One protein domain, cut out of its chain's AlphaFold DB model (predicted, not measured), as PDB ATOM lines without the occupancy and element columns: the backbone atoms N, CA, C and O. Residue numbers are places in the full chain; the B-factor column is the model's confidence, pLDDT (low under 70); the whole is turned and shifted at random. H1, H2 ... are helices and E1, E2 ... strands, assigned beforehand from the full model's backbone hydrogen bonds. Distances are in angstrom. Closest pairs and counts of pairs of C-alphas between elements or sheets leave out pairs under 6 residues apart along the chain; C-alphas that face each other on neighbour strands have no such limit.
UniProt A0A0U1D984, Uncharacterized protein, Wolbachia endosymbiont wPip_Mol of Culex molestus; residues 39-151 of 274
ATOM      1  N   ILE A  39     172.328 329.576 169.721       92.81
ATOM      2  CA  ILE A  39     172.670 328.361 168.978       92.81
ATOM      3  C   ILE A  39     172.221 327.135 169.783       92.81
ATOM      4  O   ILE A  39     172.219 327.170 171.013       92.81
ATOM      5  N   THR A  40     171.814 326.057 169.118       93.19
ATOM      6  CA  THR A  40     171.492 324.786 169.792       93.19
ATOM      7  C   THR A  40     172.769 324.041 170.181       93.19
ATOM      8  O   THR A  40     173.827 324.262 169.586       93.19
ATOM      9  N   LEU A  41     172.687 323.122 171.147       94.56
ATOM     10  CA  LEU A  41     173.823 322.272 171.513       94.56
ATOM     11  C   LEU A  41     174.333 321.454 170.318       94.56
ATOM     12  O   LEU A  41     175.534 321.450 170.058       94.56
ATOM     13  N   ALA A  42     173.429 320.837 169.552       93.25
ATOM     14  CA  ALA A  42     173.787 320.046 168.377       93.25
ATOM     15  C   ALA A  42     174.610 320.857 167.361       93.25
ATOM     16  O   ALA A  42     175.677 320.416 166.929       93.25
ATOM     17  N   LYS A  43     174.170 322.084 167.036       92.31
ATOM     18  CA  LYS A  43     174.904 322.946 166.100       92.31
ATOM     19  C   LYS A  43     176.217 323.449 166.696       92.31
ATOM     20  O   LYS A  43     177.221 323.528 165.995       92.31
ATOM     21  N   ALA A  44     176.238 323.747 167.997       92.88
ATOM     22  CA  ALA A  44     177.467 324.124 168.679       92.88
ATOM     23  C   ALA A  44     178.521 323.006 168.605       92.88
ATOM     24  O   ALA A  44     179.684 323.307 168.349       92.88
ATOM     25  N   LEU A  45     178.126 321.743 168.789       93.00
ATOM     26  CA  LEU A  45     179.012 320.580 168.676       93.00
ATOM     27  C   LEU A  45     179.487 320.346 167.236       93.00
ATOM     28  O   LEU A  45     180.672 320.092 167.030       93.00
ATOM     29  N   GLU A  46     178.605 320.495 166.242       92.25
ATOM     30  CA  GLU A  46     178.976 320.446 164.819       92.25
ATOM     31  C   GLU A  46     180.093 321.456 164.506       92.25
ATOM     32  O   GLU A  46     181.142 321.087 163.981       92.25
ATOM     33  N   ASN A  47     179.913 322.710 164.932       90.94
ATOM     34  CA  ASN A  47     180.887 323.782 164.725       90.94
ATOM     35  C   ASN A  47     182.228 323.524 165.437       90.94
ATOM     36  O   ASN A  47     183.276 323.972 164.974       90.94
ATOM     37  N   LEU A  48     182.220 322.841 166.588       88.31
ATOM     38  CA  LEU A  48     183.446 322.516 167.328       88.31
ATOM     39  C   LEU A  48     184.261 321.421 166.641       88.31
ATOM     40  O   LEU A  48     185.492 321.509 166.627       88.31
ATOM     41  N   ASN A  49     183.568 320.438 166.066       86.19
ATOM     42  CA  ASN A  49     184.162 319.293 165.385       86.19
ATOM     43  C   ASN A  49     184.699 319.631 163.988       86.19
ATOM     44  O   ASN A  49     185.473 318.844 163.448       86.19
ATOM     45  N   ASP A  50     184.333 320.780 163.413       82.56
ATOM     46  CA  ASP A  50     184.892 321.239 162.143       82.56
ATOM     47  C   ASP A  50     186.267 321.925 162.368       82.56
ATOM     48  O   ASP A  50     186.358 323.004 162.978       82.56
ATOM     49  N   PRO A  51     187.378 321.322 161.905       74.38
ATOM     50  CA  PRO A  51     188.712 321.897 162.053       74.38
ATOM     51  C   PRO A  51     188.937 323.117 161.149       74.38
ATOM     52  O   PRO A  51     189.818 323.922 161.446       74.38
ATOM     53  N   SER A  52     188.146 323.286 160.082       72.56
ATOM     54  CA  SER A  52     188.247 324.414 159.147       72.56
ATOM     55  C   SER A  52     187.570 325.687 159.660       72.56
ATOM     56  O   SER A  52     187.863 326.786 159.191       72.56
ATOM     57  N   ARG A  53     186.690 325.550 160.661       64.94
ATOM     58  CA  ARG A  53     185.893 326.634 161.240       64.94
ATOM     59  C   ARG A  53     186.431 326.997 162.618       64.94
ATOM     60  O   ARG A  53     186.097 326.384 163.634       64.94
ATOM     61  N   SER A  54     187.291 328.007 162.689       64.94
ATOM     62  CA  SER A  54     187.595 328.635 163.971       64.94
ATOM     63  C   SER A  54     186.514 329.676 164.296       64.94
ATOM     64  O   SER A  54     186.131 330.491 163.464       64.94
ATOM     65  N   HIS A  55     186.020 329.651 165.539       73.69
ATOM     66  CA  HIS A  55     185.234 330.735 166.151       73.69
ATOM     67  C   HIS A  55     183.747 330.897 165.769       73.69
ATOM     68  O   HIS A  55     183.162 331.905 166.153       73.69
ATOM     69  N   GLU A  56     183.078 329.928 165.136       86.25
ATOM     70  CA  GLU A  56     181.639 330.073 164.808       86.25
ATOM     71  C   GLU A  56     180.715 330.154 166.034       86.25
ATOM     72  O   GLU A  56     179.676 330.806 165.994       86.25
ATOM     73  N   ASN A  57     181.112 329.556 167.159       89.06
ATOM     74  CA  ASN A  57     180.350 329.660 168.407       89.06
ATOM     75  C   ASN A  57     180.638 330.962 169.170       89.06
ATOM     76  O   ASN A  57     179.999 331.232 170.190       89.06
ATOM     77  N   LYS A  58     181.624 331.759 168.737       89.81
ATOM     78  CA  LYS A  58     182.071 332.945 169.470       89.81
ATOM     79  C   LYS A  58     180.891 333.897 169.649       89.81
ATOM     80  O   LYS A  58     180.224 334.290 168.706       89.81
ATOM     81  N   GLU A  59     180.659 334.280 170.902       87.75
ATOM     82  CA  GLU A  59     179.597 335.205 171.315       87.75
ATOM     83  C   GLU A  59     178.160 334.687 171.258       87.75
ATOM     84  O   GLU A  59     177.288 335.349 171.828       87.75
ATOM     85  N   LEU A  60     177.933 333.503 170.686       90.94
ATOM     86  CA  LEU A  60     176.635 332.840 170.686       90.94
ATOM     87  C   LEU A  60     176.351 332.208 172.048       90.94
ATOM     88  O   LEU A  60     177.252 331.694 172.721       90.94
ATOM     89  N   PHE A  61     175.089 332.255 172.456       92.62
ATOM     90  CA  PHE A  61     174.595 331.623 173.669       92.62
ATOM     91  C   PHE A  61     173.901 330.303 173.356       92.62
ATOM     92  O   PHE A  61     173.204 330.196 172.352       92.62
ATOM     93  N   LEU A  62     174.044 329.301 174.221       92.81
ATOM     94  CA  LEU A  62     173.224 328.097 174.085       92.81
ATOM     95  C   LEU A  62     171.747 328.432 174.321       92.81
ATOM     96  O   LEU A  62     171.404 329.079 175.312       92.81
ATOM     97  N   SER A  63     170.899 328.012 173.385       91.38
ATOM     98  CA  SER A  63     169.447 328.152 173.451       91.38
ATOM     99  C   SER A  63     168.852 327.111 174.388       91.38
ATOM    100  O   SER A  63     169.153 325.935 174.273       91.38
ATOM    101  N   ASP A  64     167.944 327.507 175.268       86.31
ATOM    102  CA  ASP A  64     167.186 326.599 176.132       86.31
ATOM    103  C   ASP A  64     165.880 326.102 175.486       86.31
ATOM    104  O   ASP A  64     164.992 325.613 176.181       86.31
ATOM    105  N   ASN A  65     165.747 326.204 174.159       87.31
ATOM    106  CA  ASN A  65     164.511 325.871 173.449       87.31
ATOM    107  C   ASN A  65     164.336 324.371 173.173       87.31
ATOM    108  O   ASN A  65     163.206 323.924 172.983       87.31
ATOM    109  N   ASP A  66     165.418 323.588 173.160       91.12
ATOM    110  CA  ASP A  66     165.380 322.148 172.892       91.12
ATOM    111  C   ASP A  66     165.766 321.306 174.121       91.12
ATOM    112  O   ASP A  66     166.489 321.745 175.017       91.12
ATOM    113  N   GLU A  67     165.252 320.076 174.176       93.31
ATOM    114  CA  GLU A  67     165.394 319.195 175.341       93.31
ATOM    115  C   GLU A  67     166.832 318.732 175.593       93.31
ATOM    116  O   GLU A  67     167.214 318.503 176.742       93.31
ATOM    117  N   GLU A  68     167.648 318.599 174.546       92.81
ATOM    118  CA  GLU A  68     169.043 318.188 174.688       92.81
ATOM    119  C   GLU A  68     169.857 319.305 175.345       92.81
ATOM    120  O   GLU A  68     170.537 319.084 176.354       92.81
ATOM    121  N   THR A  69     169.700 320.536 174.854       92.25
ATOM    122  CA  THR A  69     170.362 321.703 175.432       92.25
ATOM    123  C   THR A  69     169.878 321.974 176.856       92.25
ATOM    124  O   THR A  69     170.701 322.245 177.735       92.25
ATOM    125  N   LYS A  70     168.576 321.825 177.151       93.06
ATOM    126  CA  LYS A  70     168.050 321.949 178.526       93.06
ATOM    127  C   LYS A  70     168.684 320.945 179.486       93.06
ATOM    128  O   LYS A  70     169.078 321.328 180.590       93.06
ATOM    129  N   LYS A  71     168.811 319.675 179.082       93.44
ATOM    130  CA  LYS A  71     169.464 318.634 179.896       93.44
ATOM    131  C   LYS A  71     170.922 318.987 180.170       93.44
ATOM    132  O   LYS A  71     171.348 318.933 181.324       93.44
ATOM    133  N   PHE A  72     171.659 319.415 179.146       93.75
ATOM    134  CA  PHE A  72     173.047 319.849 179.301       93.75
ATOM    135  C   PHE A  72     173.172 321.048 180.255       93.75
ATOM    136  O   PHE A  72     173.926 320.993 181.227       93.75
ATOM    137  N   LEU A  73     172.370 322.099 180.052       92.44
ATOM    138  CA  LEU A  73     172.333 323.270 180.932       92.44
ATOM    139  C   LEU A  73     171.975 322.901 182.376       92.44
ATOM    140  O   LEU A  73     172.529 323.491 183.300       92.44
ATOM    141  N   SER A  74     171.098 321.919 182.591       91.81
ATOM    142  CA  SER A  74     170.751 321.436 183.932       91.81
ATOM    143  C   SER A  74     171.936 320.782 184.647       91.81
ATOM    144  O   SER A  74     172.130 321.022 185.839       91.81
ATOM    145  N   VAL A  75     172.741 319.978 183.941       92.06
ATOM    146  CA  VAL A  75     173.961 319.368 184.504       92.06
ATOM    147  C   VAL A  75     174.965 320.450 184.890       92.06
ATOM    148  O   VAL A  75     175.476 320.444 186.009       92.06
ATOM    149  N   ILE A  76     175.196 321.418 183.999       92.69
ATOM    150  CA  ILE A  76     176.123 322.521 184.267       92.69
ATOM    151  C   ILE A  76     175.619 323.408 185.409       92.69
ATOM    152  O   ILE A  76     176.402 323.778 186.280       92.69
ATOM    153  N   ARG A  77     174.314 323.703 185.463       91.25
ATOM    154  CA  ARG A  77     173.703 324.461 186.563       91.25
ATOM    155  C   ARG A  77     173.937 323.773 187.902       91.25
ATOM    156  O   ARG A  77     174.379 324.434 188.831       91.25
ATOM    157  N   LYS A  78     173.701 322.460 187.987       89.31
ATOM    158  CA  LYS A  78     173.942 321.690 189.213       89.31
ATOM    159  C   LYS A  78     175.418 321.715 189.617       89.31
ATOM    160  O   LYS A  78     175.717 321.989 190.770       89.31
ATOM    161  N   GLY A  79     176.327 321.506 188.662       88.88
ATOM    162  CA  GLY A  79     177.766 321.567 188.929       88.88
ATOM    163  C   GLY A  79     178.235 322.944 189.402       88.88
ATOM    164  O   GLY A  79     179.143 323.038 190.213       88.88
ATOM    165  N   ILE A  80     177.616 324.026 188.925       87.75
ATOM    166  CA  ILE A  80     177.927 325.385 189.381       87.75
ATOM    167  C   ILE A  80     177.313 325.682 190.754       87.75
ATOM    168  O   ILE A  80     177.956 326.357 191.559       87.75
ATOM    169  N   ALA A  81     176.098 325.194 191.020       86.62
ATOM    170  CA  ALA A  81     175.381 325.422 192.274       86.62
ATOM    171  C   ALA A  81     176.184 324.965 193.506       86.62
ATOM    172  O   ALA A  81     176.118 325.607 194.555       86.62
ATOM    173  N   GLU A  82     177.007 323.921 193.349       85.69
ATOM    174  CA  GLU A  82     177.946 323.430 194.368       85.69
ATOM    175  C   GLU A  82     178.938 324.514 194.830       85.69
ATOM    176  O   GLU A  82     179.226 324.615 196.020       85.69
ATOM    177  N   TYR A  83     179.404 325.379 193.921       83.12
ATOM    178  CA  TYR A  83     180.330 326.474 194.244       83.12
ATOM    179  C   TYR A  83     179.622 327.705 194.801       83.12
ATOM    180  O   TYR A  83     180.223 328.473 195.547       83.12
ATOM    181  N   THR A  84     178.364 327.937 194.422       77.56
ATOM    182  CA  THR A  84     177.596 329.102 194.886       77.56
ATOM    183  C   THR A  84     176.845 328.841 196.190       77.56
ATOM    184  O   THR A  84     176.300 329.782 196.764       77.56
ATOM    185  N   GLY A  85     176.737 327.581 196.632       77.31
ATOM    186  CA  GLY A  85     175.865 327.188 197.748       77.31
ATOM    187  C   GLY A  85     174.399 327.584 197.523       77.31
ATOM    188  O   GLY A  85     173.666 327.828 198.478       77.31
ATOM    189  N   ASN A  86     173.993 327.732 196.258       74.56
ATOM    190  CA  ASN A  86     172.707 328.291 195.859       74.56
ATOM    191  C   ASN A  86     172.201 327.547 194.624       74.56
ATOM    192  O   ASN A  86     172.795 327.656 193.553       74.56
ATOM    193  N   ASP A  87     171.090 326.828 194.768       76.38
ATOM    194  CA  ASP A  87     170.455 326.094 193.665       76.38
ATOM    195  C   ASP A  87     169.629 327.008 192.751       76.38
ATOM    196  O   ASP A  87     169.311 326.680 191.606       76.38
ATOM    197  N   SER A  88     169.280 328.193 193.245       80.31
ATOM    198  CA  SER A  88     168.459 329.175 192.559       80.31
ATOM    199  C   SER A  88     169.319 330.152 191.745       80.31
ATOM    200  O   SER A  88     169.233 331.376 191.911       80.31
ATOM    201  N   ILE A  89     170.110 329.599 190.826       85.00
ATOM    202  CA  ILE A  89     170.965 330.344 189.898       85.00
ATOM    203  C   ILE A  89     170.455 330.256 188.458       85.00
ATOM    204  O   ILE A  89     169.977 329.217 187.998       85.00
ATOM    205  N   ASP A  90     170.594 331.358 187.724       87.19
ATOM    206  CA  ASP A  90     170.445 331.354 186.272       87.19
ATOM    207  C   ASP A  90     171.817 331.176 185.621       87.19
ATOM    208  O   ASP A  90     172.784 331.831 186.011       87.19
ATOM    209  N   VAL A  91     171.902 330.286 184.632       89.75
ATOM    210  CA  VAL A  91     173.148 329.941 183.943       89.75
ATOM    211  C   VAL A  91     172.923 330.018 182.444       89.75
ATOM    212  O   VAL A  91     172.120 329.276 181.885       89.75
ATOM    213  N   ARG A  92     173.705 330.875 181.788       91.94
ATOM    214  CA  ARG A  92     173.767 331.008 180.331       91.94
ATOM    215  C   ARG A  92     175.167 330.659 179.851       91.94
ATOM    216  O   ARG A  92     176.148 331.172 180.379       91.94
ATOM    217  N   LEU A  93     175.292 329.819 178.832       93.81
ATOM    218  CA  LEU A  93     176.599 329.428 178.303       93.81
ATOM    219  C   LEU A  93     176.906 330.225 177.044       93.81
ATOM    220  O   LEU A  93     176.152 330.148 176.081       93.81
ATOM    221  N   ARG A  94     178.010 330.980 177.051       93.06
ATOM    222  CA  ARG A  94     178.457 331.799 175.915       93.06
ATOM    223  C   ARG A  94     179.719 331.223 175.290       93.06
ATOM    224  O   ARG A  94     180.726 331.097 175.990       93.06
ATOM    225  N   GLY A  95     179.699 330.979 173.985       91.88
ATOM    226  CA  GLY A  95     180.857 330.487 173.249       91.88
ATOM    227  C   GLY A  95     182.009 331.495 173.192       91.88
ATOM    228  O   GLY A  95     181.833 332.727 173.223       91.88
ATOM    229  N   LYS A  96     183.221 330.949 173.159       88.56
ATOM    230  CA  LYS A  96     184.493 331.666 173.197       88.56
ATOM    231  C   LYS A  96     185.325 331.383 171.952       88.56
ATOM    232  O   LYS A  96     185.026 330.515 171.142       88.56
ATOM    233  N   GLU A  97     186.357 332.202 171.798       85.12
ATOM    234  CA  GLU A  97     187.289 332.126 170.680       85.12
ATOM    235  C   GLU A  97     188.100 330.823 170.716       85.12
ATOM    236  O   GLU A  97     188.224 330.144 169.708       85.12
ATOM    237  N   ASP A  98     188.523 330.395 171.899       85.38
ATOM    238  CA  ASP A  98     189.271 329.159 172.162       85.38
ATOM    239  C   ASP A  98     188.433 327.869 172.056       85.38
ATOM    240  O   ASP A  98     188.783 326.854 172.654       85.38
ATOM    241  N   LYS A  99     187.302 327.899 171.337       86.75
ATOM    242  CA  LYS A  99     186.366 326.771 171.190       86.75
ATOM    243  C   LYS A  99     185.785 326.254 172.527       86.75
ATOM    244  O   LYS A  99     185.169 325.195 172.561       86.75
ATOM    245  N   SER A 100     185.906 327.013 173.620       89.50
ATOM    246  CA  SER A 100     185.252 326.715 174.902       89.50
ATOM    247  C   SER A 100     183.963 327.520 175.095       89.50
ATOM    248  O   SER A 100     183.616 328.403 174.305       89.50
ATOM    249  N   PHE A 101     183.248 327.244 176.182       92.94
ATOM    250  CA  PHE A 101     182.161 328.085 176.673       92.94
ATOM    251  C   PHE A 101     182.533 328.725 178.011       92.94
ATOM    252  O   PHE A 101     183.252 328.163 178.836       92.94
ATOM    253  N   THR A 102     182.024 329.933 178.242       92.12
ATOM    254  CA  THR A 102     182.006 330.567 179.563       92.12
ATOM    255  C   THR A 102     180.597 330.484 180.132       92.12
ATOM    256  O   THR A 102     179.654 330.938 179.479       92.12
ATOM    257  N   ALA A 103     180.460 329.988 181.358       92.81
ATOM    258  CA  ALA A 103     179.209 330.038 182.099       92.81
ATOM    259  C   ALA A 103     178.984 331.432 182.688       92.81
ATOM    260  O   ALA A 103     179.772 331.908 183.498       92.81
ATOM    261  N   TRP A 104     177.925 332.101 182.250       91.44
ATOM    262  CA  TRP A 104     177.440 333.367 182.784       91.44
ATOM    263  C   TRP A 104     176.385 333.068 183.825       91.44
ATOM    264  O   TRP A 104     175.348 332.498 183.492       91.44
ATOM    265  N   VAL A 105     176.651 333.458 185.062       89.19
ATOM    266  CA  VAL A 105     175.855 333.028 186.202       89.19
ATOM    267  C   VAL A 105     175.323 334.227 186.943       89.19
ATOM    268  O   VAL A 105     176.083 335.082 187.394       89.19
ATOM    269  N   SER A 106     173.999 334.290 187.007       85.19
ATOM    270  CA  SER A 106     173.264 335.329 187.707       85.19
ATOM    271  C   SER A 106     172.659 334.739 188.970       85.19
ATOM    272  O   SER A 106     171.982 333.708 188.935       85.19
ATOM    273  N   LEU A 107     172.904 335.413 190.085       77.06
ATOM    274  CA  LEU A 107     172.315 335.084 191.375       77.06
ATOM    275  C   LEU A 107     171.035 335.909 191.525       77.06
ATOM    276  O   LEU A 107     171.050 337.111 191.248       77.06
ATOM    277  N   LYS A 108     169.923 335.296 191.954       67.50
ATOM    278  CA  LYS A 108     168.623 335.995 192.025       67.50
ATOM    279  C   LYS A 108     168.641 337.252 192.904       67.50
ATOM    280  O   LYS A 108     167.921 338.196 192.603       67.50
ATOM    281  N   GLU A 109     169.480 337.291 193.935       66.31
ATOM    282  CA  GLU A 109     169.594 338.430 194.861       66.31
ATOM    283  C   GLU A 109     170.679 339.445 194.455       66.31
ATOM    284  O   GLU A 109     170.955 340.404 195.175       66.31
ATOM    285  N   GLY A 110     171.336 339.237 193.307       59.72
ATOM    286  CA  GLY A 110     172.409 340.098 192.798       59.72
ATOM    287  C   GLY A 110     173.699 340.099 193.625       59.72
ATOM    288  O   GLY A 110     174.668 340.747 193.240       59.72
ATOM    289  N   ARG A 111     173.738 339.342 194.722       66.69
ATOM    290  CA  ARG A 111     174.918 339.089 195.549       66.69
ATOM    291  C   ARG A 111     175.065 337.597 195.766       66.69
ATOM    292  O   ARG A 111     174.095 336.845 195.667       66.69
ATOM    293  N   GLY A 112     176.279 337.189 196.096       68.12
ATOM    294  CA  GLY A 112     176.494 335.870 196.650       68.12
ATOM    295  C   GLY A 112     177.948 335.530 196.849       68.12
ATOM    296  O   GLY A 112     178.855 336.317 196.558       68.12
ATOM    297  N   GLU A 113     178.093 334.338 197.398       76.69
ATOM    298  CA  GLU A 113     179.330 333.744 197.843       76.69
ATOM    299  C   GLU A 113     179.756 332.688 196.818       76.69
ATOM    300  O   GLU A 113     178.939 331.877 196.384       76.69
ATOM    301  N   LEU A 114     181.022 332.704 196.405       79.00
ATOM    302  CA  LEU A 114     181.624 331.602 195.656       79.00
ATOM    303  C   LEU A 114     182.657 330.916 196.529       79.00
ATOM    304  O   LEU A 114     183.611 331.566 196.954       79.00
ATOM    305  N   LYS A 115     182.482 329.617 196.745       84.06
ATOM    306  CA  LYS A 115     183.399 328.761 197.489       84.06
ATOM    307  C   LYS A 115     184.116 327.862 196.510       84.06
ATOM    308  O   LYS A 115     183.501 326.970 195.942       84.06
ATOM    309  N   PHE A 116     185.401 328.106 196.308       82.31
ATOM    310  CA  PHE A 116     186.252 327.246 195.498       82.31
ATOM    311  C   PHE A 116     187.208 326.484 196.388       82.31
ATOM    312  O   PHE A 116     187.751 327.042 197.336       82.31
ATOM    313  N   ASP A 117     187.459 325.239 196.024       79.06
ATOM    314  CA  ASP A 117     188.520 324.428 196.588       79.06
ATOM    315  C   ASP A 117     189.463 323.945 195.472       79.06
ATOM    316  O   ASP A 117     189.405 324.386 194.314       79.06
ATOM    317  N   ASN A 118     190.336 323.000 195.807       74.69
ATOM    318  CA  ASN A 118     191.241 322.374 194.846       74.69
ATOM    319  C   ASN A 118     190.586 321.420 193.851       74.69
ATOM    320  O   ASN A 118     191.260 320.979 192.923       74.69
ATOM    321  N   SER A 119     189.288 321.156 193.981       77.19
ATOM    322  CA  SER A 119     188.529 320.391 192.997       77.19
ATOM    323  C   SER A 119     188.032 321.242 191.827       77.19
ATOM    324  O   SER A 119     187.578 320.678 190.833       77.19
ATOM    325  N   PHE A 120     188.141 322.577 191.892       79.38
ATOM    326  CA  PHE A 120     187.722 323.434 190.784       79.38
ATOM    327  C   PHE A 120     188.556 323.189 189.506       79.38
ATOM    328  O   PHE A 120     189.787 323.149 189.590       79.38
ATOM    329  N   PRO A 121     187.922 323.150 188.317       76.25
ATOM    330  CA  PRO A 121     186.485 323.066 188.097       76.25
ATOM    331  C   PRO A 121     186.035 321.624 188.352       76.25
ATOM    332  O   PRO A 121     186.604 320.684 187.801       76.25
ATOM    333  N   GLY A 122     185.024 321.438 189.195       79.62
ATOM    334  CA  GLY A 122     184.573 320.106 189.600       79.62
ATOM    335  C   GLY A 122     184.119 319.257 188.427       79.62
ATOM    336  O   GLY A 122     183.957 319.728 187.298       79.62
ATOM    337  N   LYS A 123     183.877 317.977 188.712       84.25
ATOM    338  CA  LYS A 123     183.712 316.933 187.694       84.25
ATOM    339  C   LYS A 123     182.728 317.299 186.574       84.25
ATOM    340  O   LYS A 123     183.041 317.107 185.406       84.25
ATOM    341  N   ALA A 124     181.579 317.888 186.915       83.62
ATOM    342  CA  ALA A 124     180.554 318.273 185.941       83.62
ATOM    343  C   ALA A 124     181.037 319.292 184.891       83.62
ATOM    344  O   ALA A 124     180.588 319.242 183.750       83.62
ATOM    345  N   LEU A 125     181.932 320.211 185.265       85.81
ATOM    346  CA  LEU A 125     182.515 321.195 184.349       85.81
ATOM    347  C   LEU A 125     183.763 320.650 183.647       85.81
ATOM    348  O   LEU A 125     183.994 320.966 182.484       85.81
ATOM    349  N   LYS A 126     184.565 319.842 184.351       84.12
ATOM    350  CA  LYS A 126     185.787 319.239 183.807       84.12
ATOM    351  C   LYS A 126     185.497 318.262 182.669       84.12
ATOM    352  O   LYS A 126     186.186 318.293 181.655       84.12
ATOM    353  N   ASP A 127     184.458 317.446 182.830       87.19
ATOM    354  CA  ASP A 127     184.093 316.386 181.887       87.19
ATOM    355  C   ASP A 127     183.036 316.855 180.864       87.19
ATOM    356  O   ASP A 127     182.476 316.048 180.120       87.19
ATOM    357  N   SER A 128     182.713 318.154 180.826       90.75
ATOM    358  CA  SER A 128     181.662 318.672 179.952       90.75
ATOM    359  C   SER A 128     182.091 318.702 178.483       90.75
ATOM    360  O   SER A 128     183.201 319.111 178.142       90.75
ATOM    361  N   ASN A 129     181.156 318.380 177.591       89.94
ATOM    362  CA  ASN A 129     181.291 318.616 176.159       89.94
ATOM    363  C   ASN A 129     180.056 319.384 175.653       89.94
ATOM    364  O   ASN A 129     178.963 318.817 175.668       89.94
ATOM    365  N   PRO A 130     180.186 320.656 175.239       89.94
ATOM    366  CA  PRO A 130     181.424 321.424 175.082       89.94
ATOM    367  C   PRO A 130     182.134 321.777 176.402       89.94
ATOM    368  O   PRO A 130     181.501 321.890 177.454       89.94
ATOM    369  N   LYS A 131     183.460 321.984 176.340       90.75
ATOM    370  CA  LYS A 131     184.301 322.367 177.494       90.75
ATOM    371  C   LYS A 131     183.828 323.695 178.089       90.75
ATOM    372  O   LYS A 131     183.775 324.704 177.377       90.75
ATOM    373  N   ILE A 132     183.569 323.738 179.398       91.06
ATOM    374  CA  ILE A 132     183.361 325.000 180.123       91.06
ATOM    375  C   ILE A 132     184.708 325.491 180.666       91.06
ATOM    376  O   ILE A 132     185.195 325.020 181.686       91.06
ATOM    377  N   GLY A 133     185.327 326.450 179.974       86.88
ATOM    378  CA  GLY A 133     186.665 326.953 180.321       86.88
ATOM    379  C   GLY A 133     186.675 328.058 181.381       86.88
ATOM    380  O   GLY A 133     187.727 328.424 181.902       86.88
ATOM    381  N   ALA A 134     185.516 328.650 181.679       89.12
ATOM    382  CA  ALA A 134     185.418 329.707 182.674       89.12
ATOM    383  C   ALA A 134     184.006 329.864 183.228       89.12
ATOM    384  O   ALA A 134     183.009 329.605 182.554       89.12
ATOM    385  N   PHE A 135     183.949 330.431 184.419       88.50
ATOM    386  CA  PHE A 135     182.756 330.908 185.086       88.50
ATOM    387  C   PHE A 135     182.793 332.438 185.178       88.50
ATOM    388  O   PHE A 135     183.856 333.054 185.277       88.50
ATOM    389  N   LYS A 136     181.635 333.085 185.107       88.50
ATOM    390  CA  LYS A 136     181.504 334.533 185.212       88.50
ATOM    391  C   LYS A 136     180.249 334.888 185.984       88.50
ATOM    392  O   LYS A 136     179.151 334.658 185.483       88.50
ATOM    393  N   LEU A 137     180.421 335.535 187.132       85.44
ATOM    394  CA  LEU A 137     179.312 336.165 187.834       85.44
ATOM    395  C   LEU A 137     178.855 337.416 187.103       85.44
ATOM    396  O   LEU A 137     179.663 338.266 186.698       85.44
ATOM    397  N   VAL A 138     177.540 337.532 186.978       82.06
ATOM    398  CA  VAL A 138     176.874 338.708 186.443       82.06
ATOM    399  C   VAL A 138     175.772 339.184 187.382       82.06
ATOM    400  O   VAL A 138     175.119 338.376 188.039       82.06
ATOM    401  N   SER A 139     175.572 340.499 187.444       77.12
ATOM    402  CA  SER A 139     174.436 341.088 188.156       77.12
ATOM    403  C   SER A 139     173.119 340.831 187.398       77.12
ATOM    404  O   SER A 139     173.156 340.476 186.212       77.12
ATOM    405  N   PRO A 140     171.946 341.073 188.015       72.06
ATOM    406  CA  PRO A 140     170.648 340.977 187.336       72.06
ATOM    407  C   PRO A 140     170.538 341.854 186.072       72.06
ATOM    408  O   PRO A 140     169.832 341.503 185.116       72.06
ATOM    409  N   GLU A 141     171.274 342.969 186.040       74.06
ATOM    410  CA  GLU A 141     171.404 343.901 184.912       74.06
ATOM    411  C   GLU A 141     172.462 343.480 183.872       74.06
ATOM    412  O   GLU A 141     172.770 344.260 182.969       74.06
ATOM    413  N   ASP A 142     173.012 342.268 183.977       73.50
ATOM    414  CA  ASP A 142     174.076 341.708 183.134       73.50
ATOM    415  C   ASP A 142     175.433 342.436 183.230       73.50
ATOM    416  O   ASP A 142     176.287 342.307 182.338       73.50
ATOM    417  N   LYS A 143     175.694 343.158 184.331       76.75
ATOM    418  CA  LYS A 143     177.037 343.693 184.603       76.75
ATOM    419  C   LYS A 143     177.977 342.551 184.964       76.75
ATOM    420  O   LYS A 143     177.639 341.693 185.766       76.75
ATOM    421  N   ARG A 144     179.179 342.538 184.385       80.62
ATOM    422  CA  ARG A 144     180.190 341.498 184.640       80.62
ATOM    423  C   ARG A 144     180.898 341.804 185.955       80.62
ATOM    424  O   ARG A 144     181.608 342.798 185.998       80.62
ATOM    425  N   LEU A 145     180.743 340.977 186.978       79.81
ATOM    426  CA  LEU A 145     181.317 341.250 188.300       79.81
ATOM    427  C   LEU A 145     182.705 340.622 188.415       79.81
ATOM    428  O   LEU A 145     183.719 341.315 188.489       79.81
ATOM    429  N   VAL A 146     182.745 339.297 188.298       83.38
ATOM    430  CA  VAL A 146     183.952 338.487 188.452       83.38
ATOM    431  C   VAL A 146     183.985 337.428 187.366       83.38
ATOM    432  O   VAL A 146     182.951 336.861 187.013       83.38
ATOM    433  N   ARG A 147     185.172 337.127 186.843       87.00
ATOM    434  CA  ARG A 147     185.418 335.916 186.056       87.00
ATOM    435  C   ARG A 147     186.391 335.012 186.802       87.00
ATOM    436  O   ARG A 147     187.407 335.488 187.288       87.00
ATOM    437  N   VAL A 148     186.093 333.722 186.825       88.31
ATOM    438  CA  VAL A 148     186.966 332.674 187.350       88.31
ATOM    439  C   VAL A 148     187.285 331.709 186.217       88.31
ATOM    440  O   VAL A 148     186.395 331.287 185.478       88.31
ATOM    441  N   SER A 149     188.555 331.389 186.033       88.06
ATOM    442  CA  SER A 149     189.021 330.387 185.068       88.06
ATOM    443  C   SER A 149     190.189 329.605 185.650       88.06
ATOM    444  O   SER A 149     190.731 329.996 186.680       88.06
ATOM    445  N   GLN A 150     190.594 328.530 184.987       85.62
ATOM    446  CA  GLN A 150     191.786 327.772 185.347       85.62
ATOM    447  C   GLN A 150     192.703 327.660 184.127       85.62
ATOM    448  O   GLN A 150     192.204 327.503 183.010       85.62
ATOM    449  N   SER A 151     194.012 327.802 184.331       81.62
ATOM    450  CA  SER A 151     195.006 327.471 183.308       81.62
ATOM    451  C   SER A 151     195.108 325.957 183.122       81.62
ATOM    452  O   SER A 151     194.607 325.184 183.939       81.62
TER     453      SER A 151
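Overview. This is residues 39 to 151 of the 274 residues of an uncharacterized protein of Wolbachia endosymbiont wPip_Mol of Culex molestus (UniProt A0A0U1D984). Look for a strongly twisted sheet of four strands, E1, E2, E4 and E5, with the long helix H2 packed over one face, across E1 and E2. H1 sits off one end of this body on a long link, E3 lies at the opposite end near the end of H2, and the short H3 packs beside H2. The 113 printed residues hold three named helices and five named strands in the order H1 H2 E1 E2 E3 H3 E4 E5, of mixed class. The sheet runs E1 E2 E4 E5 and is mixed. The whole is compact, with a radius of gyration of the C-alphas of 13.6 A and spans of 40 by 30 by 24 A.

Along the chain. Find C-alpha 41 at (173.823, 322.272, 171.513), where H1 begins; it runs to residue 49. Next, H2 takes residues 67 to 84, 25.1 A from C-alpha 67 at (165.394, 319.195, 175.341) to its last. Then come E1, residues 89 to 95, 19.4 A, and E2, residues 101 to 107, 19.0 A. E3 is residues 112 to 116 and H3 residues 123 to 126. E4, residues 132 to 138, measures 16.4 A, and E5, residues 144 to 150, 18.0 A, ending at C-alpha 150 at (191.786, 327.772, 185.347).

Arrangement. Begin at the edge strand E1: it forms an antiparallel hairpin with E2, with N 92 and O 104 2.9 A apart. E2 and E4 are parallel, with N 105 and O 136 at 2.8 A. E4 and the edge strand E5 form the second antiparallel hairpin, with N 135 and O 148 at 2.8 A. H2 is on this sheet, the two making two layers, a helix on one face of a sheet; its height over the sheet is 8.1 A. It lies over E1 and E2 and only just runs across the strands, at 60.2 degrees to E1 on the local plane; the closest C-alphas of H2 and E1, Arg 77 and Val 91, are 6.1 A apart. With its residues 75 to 80 alone H2 touches H3, closest at the C-alphas of Gly 79 and Ala 124, 5.2 A. H3 only grazes the sheet, with residues 124 to 126. E3 pairs with no named strand; its Leu 114 and Thr 84 of H2 have the closest C-alphas of that pair, 4.8 A. H1 is not on the sheet; it is close to H2 but not clearly touching, about perpendicular at 85 degrees, with the C-alphas of Leu 41 and Thr 69 closest at 5.3 A. Every O i to N i+4 pair is within hydrogen-bond range in H1, and 13 of 14 are in H2; H3 is too short for such a pair.

Size, cuts and confidence. The two C-alphas farthest apart, Ser 52 and Glu 109, are 42.7 A from each other. The printed part has no cut, and the link from H1 to H2, residues 50 to 66, is long. Look for pLDDT under 70 at residues 53 to 54 and 108 to 112, of which 112 belongs to E3.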